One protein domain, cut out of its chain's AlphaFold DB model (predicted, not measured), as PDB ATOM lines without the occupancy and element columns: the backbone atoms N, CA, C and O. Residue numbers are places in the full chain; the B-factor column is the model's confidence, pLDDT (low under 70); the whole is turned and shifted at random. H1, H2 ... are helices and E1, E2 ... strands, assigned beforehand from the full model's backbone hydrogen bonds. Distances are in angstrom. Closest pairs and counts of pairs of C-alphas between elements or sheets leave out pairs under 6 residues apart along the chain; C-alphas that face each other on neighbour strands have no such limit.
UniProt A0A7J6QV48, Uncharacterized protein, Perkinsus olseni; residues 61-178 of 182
ATOM      1  N   GLY A  61      54.403   5.539 -20.055       64.62
ATOM      2  CA  GLY A  61      53.797   4.243 -19.805       64.62
ATOM      3  C   GLY A  61      53.229   3.659 -21.093       64.62
ATOM      4  O   GLY A  61      52.111   3.977 -21.494       64.62
ATOM      5  N   GLY A  62      54.010   2.785 -21.727       66.44
ATOM      6  CA  GLY A  62      53.658   2.165 -22.998       66.44
ATOM      7  C   GLY A  62      52.332   1.404 -22.953       66.44
ATOM      8  O   GLY A  62      51.941   0.810 -21.938       66.44
ATOM      9  N   ALA A  63      51.639   1.415 -24.087       76.12
ATOM     10  CA  ALA A  63      50.499   0.546 -24.307       76.12
ATOM     11  C   ALA A  63      50.949  -0.920 -24.362       76.12
ATOM     12  O   ALA A  63      52.053  -1.235 -24.809       76.12
ATOM     13  N   VAL A  64      50.076  -1.818 -23.920       78.56
ATOM     14  CA  VAL A  64      50.270  -3.259 -24.101       78.56
ATOM     15  C   VAL A  64      49.304  -3.687 -25.187       78.56
ATOM     16  O   VAL A  64      48.099  -3.490 -25.033       78.56
ATOM     17  N   THR A  65      49.828  -4.237 -26.282       83.19
ATOM     18  CA  THR A  65      49.018  -4.688 -27.418       83.19
ATOM     19  C   THR A  65      48.077  -5.818 -27.017       83.19
ATOM     20  O   THR A  65      48.265  -6.486 -25.993       83.19
ATOM     21  N   SER A  66      47.029  -6.031 -27.812       85.50
ATOM     22  CA  SER A  66      46.059  -7.069 -27.492       85.50
ATOM     23  C   SER A  66      46.665  -8.463 -27.602       85.50
ATOM     24  O   SER A  66      47.265  -8.817 -28.618       85.50
ATOM     25  N   HIS A  67      46.454  -9.266 -26.560       88.19
ATOM     26  CA  HIS A  67      46.924 -10.645 -26.473       88.19
ATOM     27  C   HIS A  67      46.025 -11.503 -25.571       88.19
ATOM     28  O   HIS A  67      45.133 -10.996 -24.890       88.19
ATOM     29  N   GLN A  68      46.272 -12.813 -25.598       91.06
ATOM     30  CA  GLN A  68      45.758 -13.802 -24.650       91.06
ATOM     31  C   GLN A  68      46.947 -14.270 -23.794       91.06
ATOM     32  O   GLN A  68      47.968 -14.671 -24.351       91.06
ATOM     33  N   ASP A  69      46.857 -14.250 -22.462       94.12
ATOM     34  CA  ASP A  69      47.948 -14.717 -21.581       94.12
ATOM     35  C   ASP A  69      48.330 -16.175 -21.862       94.12
ATOM     36  O   ASP A  69      49.505 -16.542 -21.826       94.12
ATOM     37  N   SER A  70      47.350 -17.003 -22.235       93.62
ATOM     38  CA  SER A  70      47.558 -18.390 -22.661       93.62
ATOM     39  C   SER A  70      48.434 -18.529 -23.912       93.62
ATOM     40  O   SER A  70      48.907 -19.628 -24.186       93.62
ATOM     41  N   SER A  71      48.693 -17.447 -24.658       90.31
ATOM     42  CA  SER A  71      49.695 -17.443 -25.728       90.31
ATOM     43  C   SER A  71      51.107 -17.557 -25.168       90.31
ATOM     44  O   SER A  71      51.972 -18.122 -25.821       90.31
ATOM     45  N   PHE A  72      51.362 -17.040 -23.970       91.44
ATOM     46  CA  PHE A  72      52.682 -17.065 -23.339       91.44
ATOM     47  C   PHE A  72      52.780 -18.153 -22.267       91.44
ATOM     48  O   PHE A  72      53.816 -18.796 -22.124       91.44
ATOM     49  N   LEU A  73      51.688 -18.381 -21.534       93.62
ATOM     50  CA  LEU A  73      51.555 -19.391 -20.486       93.62
ATOM     51  C   LEU A  73      50.596 -20.493 -20.953       93.62
ATOM     52  O   LEU A  73      49.503 -20.678 -20.415       93.62
ATOM     53  N   HIS A  74      51.006 -21.184 -22.015       91.94
ATOM     54  CA  HIS A  74      50.210 -22.214 -22.671       91.94
ATOM     55  C   HIS A  74      50.139 -23.504 -21.845       91.94
ATOM     56  O   HIS A  74      51.156 -23.979 -21.337       91.94
ATOM     57  N   THR A  75      48.950 -24.110 -21.761       91.25
ATOM     58  CA  THR A  75      48.761 -25.422 -21.123       91.25
ATOM     59  C   THR A  75      47.932 -26.378 -21.981       91.25
ATOM     60  O   THR A  75      47.129 -25.964 -22.816       91.25
ATOM     61  N   THR A  76      48.134 -27.683 -21.789       88.19
ATOM     62  CA  THR A  76      47.423 -28.766 -22.486       88.19
ATOM     63  C   THR A  76      46.888 -29.789 -21.473       88.19
ATOM     64  O   THR A  76      47.397 -29.865 -20.353       88.19
ATOM     65  N   PRO A  77      45.838 -30.569 -21.807       86.44
ATOM     66  CA  PRO A  77      45.035 -30.530 -23.038       86.44
ATOM     67  C   PRO A  77      44.010 -29.383 -23.076       86.44
ATOM     68  O   PRO A  77      43.345 -29.183 -24.087       86.44
ATOM     69  N   ARG A  78      43.848 -28.635 -21.980       86.19
ATOM     70  CA  ARG A  78      42.960 -27.469 -21.890       86.19
ATOM     71  C   ARG A  78      43.719 -26.295 -21.295       86.19
ATOM     72  O   ARG A  78      44.602 -26.508 -20.470       86.19
ATOM     73  N   GLN A  79      43.321 -25.081 -21.670       91.06
ATOM     74  CA  GLN A  79      43.876 -23.869 -21.076       91.06
ATOM     75  C   GLN A  79      43.437 -23.741 -19.615       91.06
ATOM     76  O   GLN A  79      42.255 -23.864 -19.296       91.06
ATOM     77  N   THR A  80      44.406 -23.477 -18.745       94.38
ATOM     78  CA  THR A  80      44.228 -23.347 -17.289       94.38
ATOM     79  C   THR A  80      44.868 -22.074 -16.742       94.38
ATOM     80  O   THR A  80      44.979 -21.912 -15.534       94.38
ATOM     81  N   CYS A  81      45.367 -21.189 -17.604       95.75
ATOM     82  CA  CYS A  81      45.942 -19.928 -17.157       95.75
ATOM     83  C   CYS A  81      44.833 -19.030 -16.582       95.75
ATOM     84  O   CYS A  81      43.768 -18.883 -17.193       95.75
ATOM     85  N   LEU A  82      45.091 -18.425 -15.423       96.31
ATOM     86  CA  LEU A  82      44.232 -17.436 -14.782       96.31
ATOM     87  C   LEU A  82      45.053 -16.166 -14.554       96.31
ATOM     88  O   LEU A  82      46.034 -16.190 -13.811       96.31
ATOM     89  N   GLY A  83      44.646 -15.075 -15.191       96.31
ATOM     90  CA  GLY A  83      45.184 -13.747 -14.944       96.31
ATOM     91  C   GLY A  83      44.561 -13.159 -13.682       96.31
ATOM     92  O   GLY A  83      43.339 -13.164 -13.518       96.31
ATOM     93  N   MET A  84      45.410 -12.659 -12.788       96.81
ATOM     94  CA  MET A  84      45.021 -11.908 -11.597       96.81
ATOM     95  C   MET A  84      45.762 -10.576 -11.630       96.81
ATOM     96  O   MET A  84      46.988 -10.547 -11.519       96.81
ATOM     97  N   TRP A  85      45.026  -9.486 -11.813       97.06
ATOM     98  CA  TRP A  85      45.581  -8.147 -11.928       97.06
ATOM     99  C   TRP A  85      45.088  -7.287 -10.765       97.06
ATOM    100  O   TRP A  85      43.900  -6.992 -10.668       97.06
ATOM    101  N   LEU A  86      46.002  -6.953  -9.852       96.69
ATOM    102  CA  LEU A  86      45.731  -6.119  -8.684       96.69
ATOM    103  C   LEU A  86      46.066  -4.665  -9.013       96.69
ATOM    104  O   LEU A  86      47.218  -4.359  -9.329       96.69
ATOM    105  N   ALA A  87      45.085  -3.781  -8.879       96.56
ATOM    106  CA  ALA A  87      45.310  -2.347  -8.938       96.56
ATOM    107  C   ALA A  87      46.023  -1.889  -7.658       96.56
ATOM    108  O   ALA A  87      45.488  -2.030  -6.560       96.56
ATOM    109  N   LEU A  88      47.245  -1.371  -7.780       95.06
ATOM    110  CA  LEU A  88      47.957  -0.754  -6.650       95.06
ATOM    111  C   LEU A  88      47.641   0.738  -6.516       95.06
ATOM    112  O   LEU A  88      47.648   1.263  -5.408       95.06
ATOM    113  N   ASP A  89      47.283   1.361  -7.635       94.06
ATOM    114  CA  ASP A  89      46.764   2.717  -7.760       94.06
ATOM    115  C   ASP A  89      45.418   2.655  -8.504       94.06
ATOM    116  O   ASP A  89      45.187   1.679  -9.231       94.06
ATOM    117  N   PRO A  90      44.534   3.666  -8.372       95.19
ATOM    118  CA  PRO A  90      43.306   3.723  -9.158       95.19
ATOM    119  C   PRO A  90      43.635   3.635 -10.645       95.19
ATOM    120  O   PRO A  90      44.504   4.357 -11.132       95.19
ATOM    121  N   ALA A  91      42.949   2.763 -11.370       93.75
ATOM    122  CA  ALA A  91      43.190   2.531 -12.783       93.75
ATOM    123  C   ALA A  91      42.024   3.081 -13.588       93.75
ATOM    124  O   ALA A  91      40.907   2.580 -13.510       93.75
ATOM    125  N   THR A  92      42.299   4.110 -14.376       92.81
ATOM    126  CA  THR A  92      41.311   4.877 -15.129       92.81
ATOM    127  C   THR A  92      41.632   4.867 -16.617       92.81
ATOM    128  O   THR A  92      42.699   4.437 -17.068       92.81
ATOM    129  N   LEU A  93      40.708   5.367 -17.426       89.31
ATOM    130  CA  LEU A  93      40.947   5.633 -18.840       89.31
ATOM    131  C   LEU A  93      42.130   6.584 -19.070       89.31
ATOM    132  O   LEU A  93      42.810   6.460 -20.087       89.31
ATOM    133  N   GLU A  94      42.404   7.502 -18.139       86.38
ATOM    134  CA  GLU A  94      43.465   8.504 -18.292       86.38
ATOM    135  C   GLU A  94      44.869   7.947 -18.014       86.38
ATOM    136  O   GLU A  94      45.827   8.334 -18.690       86.38
ATOM    137  N   ASN A  95      45.003   7.023 -17.057       86.31
ATOM    138  CA  ASN A  95      46.300   6.473 -16.636       86.31
ATOM    139  C   ASN A  95      46.563   5.035 -17.127       86.31
ATOM    140  O   ASN A  95      47.535   4.395 -16.723       86.31
ATOM    141  N   GLY A  96      45.749   4.547 -18.066       86.56
ATOM    142  CA  GLY A  96      46.024   3.313 -18.798       86.56
ATOM    143  C   GLY A  96      45.462   2.051 -18.146       86.56
ATOM    144  O   GLY A  96      46.181   1.052 -18.038       86.56
ATOM    145  N   CYS A  97      44.180   2.078 -17.757       91.81
ATOM    146  CA  CYS A  97      43.439   0.903 -17.295       91.81
ATOM    147  C   CYS A  97      43.455  -0.265 -18.299       91.81
ATOM    148  O   CYS A  97      43.800  -0.139 -19.484       91.81
ATOM    149  N   LEU A  98      43.066  -1.435 -17.791       92.81
ATOM    150  CA  LEU A  98      42.881  -2.642 -18.583       92.81
ATOM    151  C   LEU A  98      41.693  -2.471 -19.538       92.81
ATOM    152  O   LEU A  98      40.655  -1.925 -19.182       92.81
ATOM    153  N   TRP A  99      41.823  -3.014 -20.739       92.75
ATOM    154  CA  TRP A  99      40.732  -3.181 -21.688       92.75
ATOM    155  C   TRP A  99      40.562  -4.659 -21.996       92.75
ATOM    156  O   TRP A  99      41.532  -5.365 -22.277       92.75
ATOM    157  N   VAL A 100      39.320  -5.132 -21.979       93.31
ATOM    158  CA  VAL A 100      38.993  -6.538 -22.241       93.31
ATOM    159  C   VAL A 100      37.933  -6.643 -23.317       93.31
ATOM    160  O   VAL A 100      37.049  -5.797 -23.402       93.31
ATOM    161  N   ARG A 101      37.962  -7.720 -24.104       91.25
ATOM    162  CA  ARG A 101      36.865  -8.050 -25.024       91.25
ATOM    163  C   ARG A 101      35.961  -9.116 -24.399       91.25
ATOM    164  O   ARG A 101      36.390 -10.273 -24.281       91.25
ATOM    165  N   PRO A 102      34.735  -8.779 -23.955       92.38
ATOM    166  CA  PRO A 102      33.811  -9.751 -23.380       92.38
ATOM    167  C   PRO A 102      33.566 -10.935 -24.324       92.38
ATOM    168  O   PRO A 102      33.538 -10.782 -25.539       92.38
ATOM    169  N   GLY A 103      33.443 -12.144 -23.770       90.50
ATOM    170  CA  GLY A 103      33.214 -13.366 -24.556       90.50
ATOM    171  C   GLY A 103      34.439 -13.951 -25.277       90.50
ATOM    172  O   GLY A 103      34.435 -15.149 -25.539       90.50
ATOM    173  N   SER A 104      35.514 -13.181 -25.491       89.88
ATOM    174  CA  SER A 104      36.695 -13.624 -26.266       89.88
ATOM    175  C   SER A 104      37.415 -14.864 -25.720       89.88
ATOM    176  O   SER A 104      38.040 -15.595 -26.471       89.88
ATOM    177  N   HIS A 105      37.272 -15.166 -24.428       90.06
ATOM    178  CA  HIS A 105      37.801 -16.387 -23.803       90.06
ATOM    179  C   HIS A 105      37.244 -17.705 -24.375       90.06
ATOM    180  O   HIS A 105      37.796 -18.765 -24.082       90.06
ATOM    181  N   ARG A 106      36.139 -17.644 -25.133       87.81
ATOM    182  CA  ARG A 106      35.535 -18.780 -25.851       87.81
ATOM    183  C   ARG A 106      36.078 -18.943 -27.267       87.81
ATOM    184  O   ARG A 106      35.765 -19.927 -27.929       87.81
ATOM    185  N   GLU A 107      36.835 -17.965 -27.743       85.50
ATOM    186  CA  GLU A 107      37.499 -18.038 -29.035       85.50
ATOM    187  C   GLU A 107      38.755 -18.912 -28.894       85.50
ATOM    188  O   GLU A 107      39.336 -18.983 -27.803       85.50
ATOM    189  N   PRO A 108      39.188 -19.589 -29.969       80.88
ATOM    190  CA  PRO A 108      40.434 -20.338 -29.952       80.88
ATOM    191  C   PRO A 108      41.618 -19.462 -29.531       80.88
ATOM    192  O   PRO A 108      41.642 -18.251 -29.771       80.88
ATOM    193  N   LEU A 109      42.625 -20.091 -28.928       81.88
ATOM    194  CA  LEU A 109      43.923 -19.451 -28.762       81.88
ATOM    195  C   LEU A 109      44.537 -19.251 -30.144       81.88
ATOM    196  O   LEU A 109      44.577 -20.202 -30.915       81.88
ATOM    197  N   ARG A 110      44.992 -18.041 -30.462       77.31
ATOM    198  CA  ARG A 110      45.381 -17.702 -31.840       77.31
ATOM    199  C   ARG A 110      46.845 -17.988 -32.157       77.31
ATOM    200  O   ARG A 110      47.167 -18.447 -33.242       77.31
ATOM    201  N   ARG A 111      47.728 -17.777 -31.185       81.12
ATOM    202  CA  ARG A 111      49.174 -18.016 -31.300       81.12
ATOM    203  C   ARG A 111      49.756 -18.429 -29.962       81.12
ATOM    204  O   ARG A 111      49.176 -18.116 -28.921       81.12
ATOM    205  N   VAL A 112      50.914 -19.075 -29.982       86.62
ATOM    206  CA  VAL A 112      51.702 -19.414 -28.795       86.62
ATOM    207  C   VAL A 112      53.133 -18.973 -28.990       86.62
ATOM    208  O   VAL A 112      53.733 -19.186 -30.033       86.62
ATOM    209  N   PHE A 113      53.676 -18.333 -27.970       87.19
ATOM    210  CA  PHE A 113      55.066 -17.952 -27.915       87.19
ATOM    211  C   PHE A 113      55.895 -19.174 -27.532       87.19
ATOM    212  O   PHE A 113      55.852 -19.643 -26.393       87.19
ATOM    213  N   ALA A 114      56.624 -19.711 -28.501       85.12
ATOM    214  CA  ALA A 114      57.487 -20.858 -28.318       85.12
ATOM    215  C   ALA A 114      58.935 -20.399 -28.156       85.12
ATOM    216  O   ALA A 114      59.453 -19.548 -28.885       85.12
ATOM    217  N   ARG A 115      59.623 -21.010 -27.197       82.06
ATOM    218  CA  ARG A 115      61.079 -20.934 -27.139       82.06
ATOM    219  C   ARG A 115      61.636 -21.894 -28.187       82.06
ATOM    220  O   ARG A 115      61.262 -23.065 -28.179       82.06
ATOM    221  N   SER A 116      62.529 -21.406 -29.046       75.44
ATOM    222  CA  SER A 116      63.254 -22.267 -29.980       75.44
ATOM    223  C   SER A 116      64.025 -23.345 -29.216       75.44
ATOM    224  O   SER A 116      64.610 -23.070 -28.166       75.44
ATOM    225  N   THR A 117      64.009 -24.573 -29.725       70.38
ATOM    226  CA  THR A 117      64.840 -25.671 -29.213       70.38
ATOM    227  C   THR A 117      66.257 -25.650 -29.791       70.38
ATOM    228  O   THR A 117      67.135 -26.316 -29.258       70.38
ATOM    229  N   GLU A 118      66.478 -24.875 -30.854       70.50
ATOM    230  CA  GLU A 118      67.788 -24.574 -31.446       70.50
ATOM    231  C   GLU A 118      68.258 -23.172 -31.004       70.50
ATOM    232  O   GLU A 118      67.486 -22.456 -30.366       70.50
ATOM    233  N   GLU A 119      69.473 -22.736 -31.375       63.09
ATOM    234  CA  GLU A 119      70.059 -21.395 -31.097       63.09
ATOM    235  C   GLU A 119      69.294 -20.206 -31.745       63.09
ATOM    236  O   GLU A 119      69.849 -19.152 -32.049       63.09
ATOM    237  N   GLY A 120      67.994 -20.362 -31.979       64.69
ATOM    238  CA  GLY A 120      67.088 -19.346 -32.488       64.69
ATOM    239  C   GLY A 120      66.449 -18.515 -31.378       64.69
ATOM    240  O   GLY A 120      66.235 -18.960 -30.249       64.69
ATOM    241  N   SER A 121      66.079 -17.285 -31.726       73.38
ATOM    242  CA  SER A 121      65.274 -16.442 -30.843       73.38
ATOM    243  C   SER A 121      63.875 -17.049 -30.598       73.38
ATOM    244  O   SER A 121      63.329 -17.734 -31.473       73.38
ATOM    245  N   PRO A 122      63.278 -16.831 -29.410       78.94
ATOM    246  CA  PRO A 122      61.877 -17.161 -29.170       78.94
ATOM    247  C   PRO A 122      60.968 -16.508 -30.218       78.94
ATOM    248  O   PRO A 122      61.183 -15.356 -30.596       78.94
ATOM    249  N   HIS A 123      59.950 -17.228 -30.674       81.12
ATOM    250  CA  HIS A 123      59.068 -16.785 -31.751       81.12
ATOM    251  C   HIS A 123      57.628 -17.234 -31.499       81.12
ATOM    252  O   HIS A 123      57.365 -18.145 -30.716       81.12
ATOM    253  N   PHE A 124      56.671 -16.577 -32.151       81.12
ATOM    254  CA  PHE A 124      55.289 -17.044 -32.139       81.12
ATOM    255  C   PHE A 124      55.099 -18.179 -33.146       81.12
ATOM    256  O   PHE A 124      55.589 -18.110 -34.269       81.12
ATOM    257  N   VAL A 125      54.364 -19.199 -32.722       76.44
ATOM    258  CA  VAL A 125      53.919 -20.340 -33.516       76.44
ATOM    259  C   VAL A 125      52.398 -20.382 -33.448       76.44
ATOM    260  O   VAL A 125      51.808 -20.241 -32.373       76.44
ATOM    261  N   ASP A 126      51.746 -20.593 -34.584       67.88
ATOM    262  CA  ASP A 126      50.297 -20.760 -34.631       67.88
ATOM    263  C   ASP A 126      49.930 -22.155 -34.100       67.88
ATOM    264  O   ASP A 126      50.314 -23.180 -34.659       67.88
ATOM    265  N   VAL A 127      49.201 -22.217 -32.980       59.06
ATOM    266  CA  VAL A 127      48.936 -23.464 -32.216       59.06
ATOM    267  C   VAL A 127      47.666 -24.201 -32.615       59.06
ATOM    268  O   VAL A 127      47.096 -24.965 -31.841       59.06
ATOM    269  N   ASN A 128      47.216 -24.034 -33.847       52.69
ATOM    270  CA  ASN A 128      46.134 -24.863 -34.353       52.69
ATOM    271  C   ASN A 128      46.332 -25.064 -35.848       52.69
ATOM    272  O   ASN A 128      46.247 -24.121 -36.632       52.69
ATOM    273  N   MET A 129      46.510 -26.319 -36.251       43.53
ATOM    274  CA  MET A 129      46.425 -26.711 -37.661       43.53
ATOM    275  C   MET A 129      45.032 -26.394 -38.249       43.53
ATOM    276  O   MET A 129      44.911 -26.211 -39.458       43.53
ATOM    277  N   ASP A 130      44.022 -26.207 -37.384       42.62
ATOM    278  CA  ASP A 130      42.657 -25.783 -37.721       42.62
ATOM    279  C   ASP A 130      42.426 -24.251 -37.668       42.62
ATOM    280  O   ASP A 130      41.362 -23.780 -38.069       42.62
ATOM    281  N   ILE A 131      43.398 -23.425 -37.238       44.84
ATOM    282  CA  ILE A 131      43.277 -21.943 -37.258       44.84
ATOM    283  C   ILE A 131      43.221 -21.405 -38.685       44.84
ATOM    284  O   ILE A 131      42.701 -20.313 -38.896       44.84
ATOM    285  N   LYS A 132      43.614 -22.197 -39.690       42.75
ATOM    286  CA  LYS A 132      43.331 -21.862 -41.091       42.75
ATOM    287  C   LYS A 132      41.834 -21.608 -41.355       42.75
ATOM    288  O   LYS A 132      41.519 -20.969 -42.353       42.75
ATOM    289  N   ALA A 133      40.929 -22.061 -40.477       42.19
ATOM    290  CA  ALA A 133      39.488 -21.837 -40.581       42.19
ATOM    291  C   ALA A 133      38.944 -20.650 -39.757       42.19
ATOM    292  O   ALA A 133      37.799 -20.255 -39.974       42.19
ATOM    293  N   SER A 134      39.714 -20.066 -38.829       44.97
ATOM    294  CA  SER A 134      39.270 -18.893 -38.062       44.97
ATOM    295  C   SER A 134      40.002 -17.656 -38.574       44.97
ATOM    296  O   SER A 134      41.222 -17.590 -38.429       44.97
ATOM    297  N   PRO A 135      39.308 -16.661 -39.157       51.62
ATOM    298  CA  PRO A 135      39.979 -15.481 -39.681       51.62
ATOM    299  C   PRO A 135      40.792 -14.807 -38.573       51.62
ATOM    300  O   PRO A 135      40.299 -14.617 -37.455       51.62
ATOM    301  N   ALA A 136      42.044 -14.466 -38.892       54.06
ATOM    302  CA  ALA A 136      42.890 -13.668 -38.021       54.06
ATOM    303  C   ALA A 136      42.123 -12.401 -37.637       54.06
ATOM    304  O   ALA A 136      41.573 -11.699 -38.493       54.06
ATOM    305  N   VAL A 137      42.036 -12.120 -36.340       60.94
ATOM    306  CA  VAL A 137      41.393 -10.886 -35.910       60.94
ATOM    307  C   VAL A 137      42.386  -9.768 -36.181       60.94
ATOM    308  O   VAL A 137      43.468  -9.763 -35.607       60.94
ATOM    309  N   ALA A 138      42.016  -8.840 -37.065       62.25
ATOM    310  CA  ALA A 138      42.911  -7.861 -37.693       62.25
ATOM    311  C   ALA A 138      43.703  -6.931 -36.747       62.25
ATOM    312  O   ALA A 138      44.428  -6.075 -37.223       62.25
ATOM    313  N   TRP A 139      43.531  -7.043 -35.433       62.88
ATOM    314  CA  TRP A 139      44.177  -6.208 -34.426       62.88
ATOM    315  C   TRP A 139      45.033  -6.990 -33.425       62.88
ATOM    316  O   TRP A 139      45.579  -6.397 -32.498       62.88
ATOM    317  N   GLU A 140      45.111  -8.317 -33.516       67.31
ATOM    318  CA  GLU A 140      45.870  -9.091 -32.535       67.31
ATOM    319  C   GLU A 140      47.382  -8.884 -32.677       67.31
ATOM    320  O   GLU A 140      47.928  -8.895 -33.774       67.31
ATOM    321  N   GLY A 141      48.073  -8.702 -31.545       65.12
ATOM    322  CA  GLY A 141      49.476  -8.291 -31.541       65.12
ATOM    323  C   GLY A 141      49.675  -6.802 -31.824       65.12
ATOM    324  O   GLY A 141      50.789  -6.311 -31.661       65.12
ATOM    325  N   GLU A 142      48.596  -6.085 -32.131       68.56
ATOM    326  CA  GLU A 142      48.537  -4.640 -32.300       68.56
ATOM    327  C   GLU A 142      47.559  -4.031 -31.279       68.56
ATOM    328  O   GLU A 142      46.957  -4.722 -30.446       68.56
ATOM    329  N   LEU A 143      47.427  -2.706 -31.297       65.69
ATOM    330  CA  LEU A 143      46.290  -2.048 -30.665       65.69
ATOM    331  C   LEU A 143      45.157  -1.960 -31.697       65.69
ATOM    332  O   LEU A 143      45.398  -1.463 -32.798       65.69
ATOM    333  N   PRO A 144      43.936  -2.417 -31.374       58.50
ATOM    334  CA  PRO A 144      42.781  -2.300 -32.259       58.50
ATOM    335  C   PRO A 144      42.416  -0.843 -32.595       58.50
ATOM    336  O   PRO A 144      41.558  -0.256 -31.945       58.50
ATOM    337  N   ALA A 145      43.042  -0.273 -33.633       57.53
ATOM    338  CA  ALA A 145      42.966   1.148 -33.999       57.53
ATOM    339  C   ALA A 145      43.295   2.106 -32.824       57.53
ATOM    340  O   ALA A 145      43.479   1.690 -31.682       57.53
ATOM    341  N   SER A 146      43.452   3.403 -33.107       59.34
ATOM    342  CA  SER A 146      43.772   4.424 -32.098       59.34
ATOM    343  C   SER A 146      42.782   4.340 -30.932       59.34
ATOM    344  O   SER A 146      41.585   4.481 -31.161       59.34
ATOM    345  N   GLU A 147      43.313   4.035 -29.746       67.69
ATOM    346  CA  GLU A 147      42.730   3.986 -28.393       67.69
ATOM    347  C   GLU A 147      41.303   4.531 -28.185       67.69
ATOM    348  O   GLU A 147      40.855   5.476 -28.826       67.69
ATOM    349  N   GLY A 148      40.596   4.015 -27.177       75.06
ATOM    350  CA  GLY A 148      39.264   4.524 -26.845       75.06
ATOM    351  C   GLY A 148      38.229   4.041 -27.857       75.06
ATOM    352  O   GLY A 148      37.867   2.864 -27.840       75.06
ATOM    353  N   ASP A 149      37.755   4.918 -28.743       81.06
ATOM    354  CA  ASP A 149      36.689   4.597 -29.703       81.06
ATOM    355  C   ASP A 149      37.085   3.485 -30.683       81.06
ATOM    356  O   ASP A 149      36.248   2.645 -31.023       81.06
ATOM    357  N   GLY A 150      38.366   3.398 -31.063       81.81
ATOM    358  CA  GLY A 150      38.886   2.286 -31.866       81.81
ATOM    359  C   GLY A 150      38.735   0.934 -31.161       81.81
ATOM    360  O   GLY A 150      38.213  -0.023 -31.739       81.81
ATOM    361  N   LEU A 151      39.087   0.883 -29.872       83.25
ATOM    362  CA  LEU A 151      38.932  -0.308 -29.032       83.25
ATOM    363  C   LEU A 151      37.450  -0.677 -28.869       83.25
ATOM    364  O   LEU A 151      37.076  -1.841 -29.045       83.25
ATOM    365  N   ARG A 152      36.587   0.316 -28.609       87.56
ATOM    366  CA  ARG A 152      35.130   0.123 -28.491       87.56
ATOM    367  C   ARG A 152      34.519  -0.421 -29.779       87.56
ATOM    368  O   ARG A 152      33.751  -1.379 -29.725       87.56
ATOM    369  N   ALA A 153      34.919   0.103 -30.938       85.44
ATOM    370  CA  ALA A 153      34.472  -0.380 -32.246       85.44
ATOM    371  C   ALA A 153      34.866  -1.846 -32.511       85.44
ATOM    372  O   ALA A 153      34.236  -2.534 -33.314       85.44
ATOM    373  N   LYS A 154      35.897  -2.350 -31.822       84.06
ATOM    374  CA  LYS A 154      36.339  -3.751 -31.880       84.06
ATOM    375  C   LYS A 154      35.775  -4.614 -30.745       84.06
ATOM    376  O   LYS A 154      36.129  -5.788 -30.630       84.06
ATOM    377  N   GLY A 155      34.853  -4.066 -29.952       88.00
ATOM    378  CA  GLY A 155      34.140  -4.764 -28.884       88.00
ATOM    379  C   GLY A 155      34.903  -4.849 -27.564       88.00
ATOM    380  O   GLY A 155      34.534  -5.657 -26.712       88.00
ATOM    381  N   PHE A 156      35.965  -4.061 -27.387       90.88
ATOM    382  CA  PHE A 156      36.622  -3.938 -26.091       90.88
ATOM    383  C   PHE A 156      35.875  -2.955 -25.193       90.88
ATOM    384  O   PHE A 156      35.335  -1.945 -25.648       90.88
ATOM    385  N   ILE A 157      35.898  -3.244 -23.897       92.75
ATOM    386  CA  ILE A 157      35.409  -2.362 -22.844       92.75
ATOM    387  C   ILE A 157      36.556  -2.045 -21.880       92.75
ATOM    388  O   ILE A 157      37.372  -2.938 -21.612       92.75
ATOM    389  N   PRO A 158      36.645  -0.805 -21.370       94.00
ATOM    390  CA  PRO A 158      37.591  -0.480 -20.316       94.00
ATOM    391  C   PRO A 158      37.152  -1.115 -18.995       94.00
ATOM    392  O   PRO A 158      35.960  -1.317 -18.754       94.00
ATOM    393  N   VAL A 159      38.126  -1.417 -18.147       95.50
ATOM    394  CA  VAL A 159      37.949  -1.940 -16.793       95.50
ATOM    395  C   VAL A 159      38.636  -0.964 -15.847       95.50
ATOM    396  O   VAL A 159      39.806  -1.134 -15.504       95.50
ATOM    397  N   GLU A 160      37.916   0.102 -15.503       95.31
ATOM    398  CA  GLU A 160      38.351   1.067 -14.494       95.31
ATOM    399  C   GLU A 160      38.057   0.514 -13.100       95.31
ATOM    400  O   GLU A 160      36.983  -0.047 -12.876       95.31
ATOM    401  N   VAL A 161      39.022   0.632 -12.193       97.19
ATOM    402  CA  VAL A 161      38.942   0.071 -10.839       97.19
ATOM    403  C   VAL A 161      39.682   0.945  -9.837       97.19
ATOM    404  O   VAL A 161      40.589   1.697 -10.207       97.19
ATOM    405  N   ASP A 162      39.326   0.812  -8.564       97.81
ATOM    406  CA  ASP A 162      39.988   1.529  -7.483       97.81
ATOM    407  C   ASP A 162      41.250   0.792  -7.011       97.81
ATOM    408  O   ASP A 162      41.466  -0.394  -7.277       97.81
ATOM    409  N   ALA A 163      42.115   1.499  -6.280       97.06
ATOM    410  CA  ALA A 163      43.271   0.873  -5.649       97.06
ATOM    411  C   ALA A 163      42.826  -0.228  -4.668       97.06
ATOM    412  O   ALA A 163      41.991  -0.010  -3.791       97.06
ATOM    413  N   GLY A 164      43.435  -1.406  -4.789       96.12
ATOM    414  CA  GLY A 164      43.120  -2.600  -4.007       96.12
ATOM    415  C   GLY A 164      42.166  -3.576  -4.695       96.12
ATOM    416  O   GLY A 164      42.074  -4.724  -4.249       96.12
ATOM    417  N   ASP A 165      41.514  -3.176  -5.789       97.50
ATOM    418  CA  ASP A 165      40.657  -4.072  -6.560       97.50
ATOM    419  C   ASP A 165      41.474  -5.130  -7.308       97.50
ATOM    420  O   ASP A 165      42.519  -4.859  -7.909       97.50
ATOM    421  N   LEU A 166      40.963  -6.363  -7.294       96.81
ATOM    422  CA  LEU A 166      41.548  -7.498  -7.999       96.81
ATOM    423  C   LEU A 166      40.667  -7.889  -9.187       96.81
ATOM    424  O   LEU A 166      39.579  -8.441  -9.017       96.81
ATOM    425  N   VAL A 167      41.170  -7.673 -10.399       96.75
ATOM    426  CA  VAL A 167      40.524  -8.119 -11.636       96.75
ATOM    427  C   VAL A 167      41.015  -9.523 -11.977       96.75
ATOM    428  O   VAL A 167      42.213  -9.754 -12.144       96.75
ATOM    429  N   VAL A 168      40.086 -10.471 -12.103       96.12
ATOM    430  CA  VAL A 168      40.390 -11.879 -12.398       96.12
ATOM    431  C   VAL A 168      39.781 -12.280 -13.738       96.12
ATOM    432  O   VAL A 168      38.596 -12.051 -13.987       96.12
ATOM    433  N   PHE A 169      40.572 -12.896 -14.618       95.81
ATOM    434  CA  PHE A 169      40.104 -13.342 -15.932       95.81
ATOM    435  C   PHE A 169      40.850 -14.584 -16.439       95.81
ATOM    436  O   PHE A 169      42.019 -14.782 -16.119       95.81
ATOM    437  N   PRO A 170      40.204 -15.452 -17.242       95.31
ATOM    438  CA  PRO A 170      40.887 -16.590 -17.852       95.31
ATOM    439  C   PRO A 170      41.937 -16.106 -18.856       95.31
ATOM    440  O   PRO A 170      41.671 -15.179 -19.619       95.31
ATOM    441  N   GLY A 171      43.082 -16.782 -18.923       93.25
ATOM    442  CA  GLY A 171      44.189 -16.413 -19.810       93.25
ATOM    443  C   GLY A 171      43.879 -16.546 -21.303       93.25
ATOM    444  O   GLY A 171      44.594 -15.998 -22.133       93.25
ATOM    445  N   SER A 172      42.781 -17.210 -21.679       90.50
ATOM    446  CA  SER A 172      42.273 -17.194 -23.055       90.50
ATOM    447  C   SER A 172      41.522 -15.905 -23.409       90.50
ATOM    448  O   SER A 172      41.129 -15.724 -24.559       90.50
ATOM    449  N   ARG A 173      41.271 -14.997 -22.462       91.31
ATOM    450  CA  ARG A 173      40.605 -13.721 -22.743       91.31
ATOM    451  C   ARG A 173      41.552 -12.775 -23.473       91.31
ATOM    452  O   ARG A 173      42.678 -12.580 -23.039       91.31
ATOM    453  N   ALA A 174      41.055 -12.142 -24.533       83.94
ATOM    454  CA  ALA A 174      41.763 -11.046 -25.176       83.94
ATOM    455  C   ALA A 174      41.720  -9.799 -24.282       83.94
ATOM    456  O   ALA A 174      40.632  -9.318 -23.928       83.94
ATOM    457  N   ALA A 175      42.901  -9.290 -23.945       82.75
ATOM    458  CA  ALA A 175      43.080  -8.095 -23.140       82.75
ATOM    459  C   ALA A 175      44.262  -7.245 -23.635       82.75
ATOM    460  O   ALA A 175      45.215  -7.750 -24.233       82.75
ATOM    461  N   CYS A 176      44.186  -5.941 -23.387       82.81
ATOM    462  CA  CYS A 176      45.229  -4.960 -23.682       82.81
ATOM    463  C   CYS A 176      45.243  -3.866 -22.610       82.81
ATOM    464  O   CYS A 176      44.304  -3.745 -21.827       82.81
ATOM    465  N   PHE A 177      46.280  -3.031 -22.601       78.75
ATOM    466  CA  PHE A 177      46.313  -1.829 -21.766       78.75
ATOM    467  C   PHE A 177      46.501  -0.602 -22.644       78.75
ATOM    468  O   PHE A 177      47.432  -0.565 -23.455       78.75
ATOM    469  N   ALA A 178      45.675   0.419 -22.426       74.06
ATOM    470  CA  ALA A 178      45.904   1.730 -23.020       74.06
ATOM    471  C   ALA A 178      47.218   2.344 -22.471       74.06
ATOM    472  O   ALA A 178      47.692   1.947 -21.395       74.06
TER     473      ALA A 178
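AT A GLANCE: This is residues 61 to 178 of the 182 residues of an uncharacterized protein of Perkinsus olseni (UniProt A0A7J6QV48). Little of this domain is regular structure: a twisted antiparallel sheet E1 E8 E3 E6 makes the middle, the antiparallel pair E2 and E7 lies over one face, and hairpin E4 and E5 makes one end. Residues 126 to 148 loop back past the other face to H1. The printed part has 118 residues, of which 36 are in named elements, and these are mostly strand, 31 of the 36; along the chain the elements come in the order E1 E2 E3 E4 E5 H1 E6 E7 E8, and the whole is compact, with a radius of gyration of the C-alphas of 15.0 A and spans of 43 by 28 by 28 A.

IN THESE COORDINATES: E1 is residues 64 to 68, from C-alpha 64 at (50.270, -3.259, -24.101). E2 is 82 to 86, 12.9 A, E3 98 to 100, E4 112 to 114, E5 123 to 125, H1 149 to 153, E6 157 to 159, E7 166 to 170, 13.4 A, E8 174 to 177, ending at (46.313, -1.829, -21.766).

HOW THE PARTS SIT: Within hydrogen-bond range are N 67 and O 175 of E1 and E8, 3.0 A; N 99 and O 176 of E3 and E8, 2.8 A; N 157 and O 100 of E6 and E3, 2.8 A; N 83 and O 169 of E2 and E7, 2.8 A; N 112 and O 125 of E4 and E5, 2.8 A. H1, its O i to N i+4 pair within range, only grazes the four-strand sheet.

THE WHOLE: The printed part has no cut. The E5 to H1 link is long, 23 residues; pLDDT is under 70 at 61 to 62, 119 to 120 and 126 to 147.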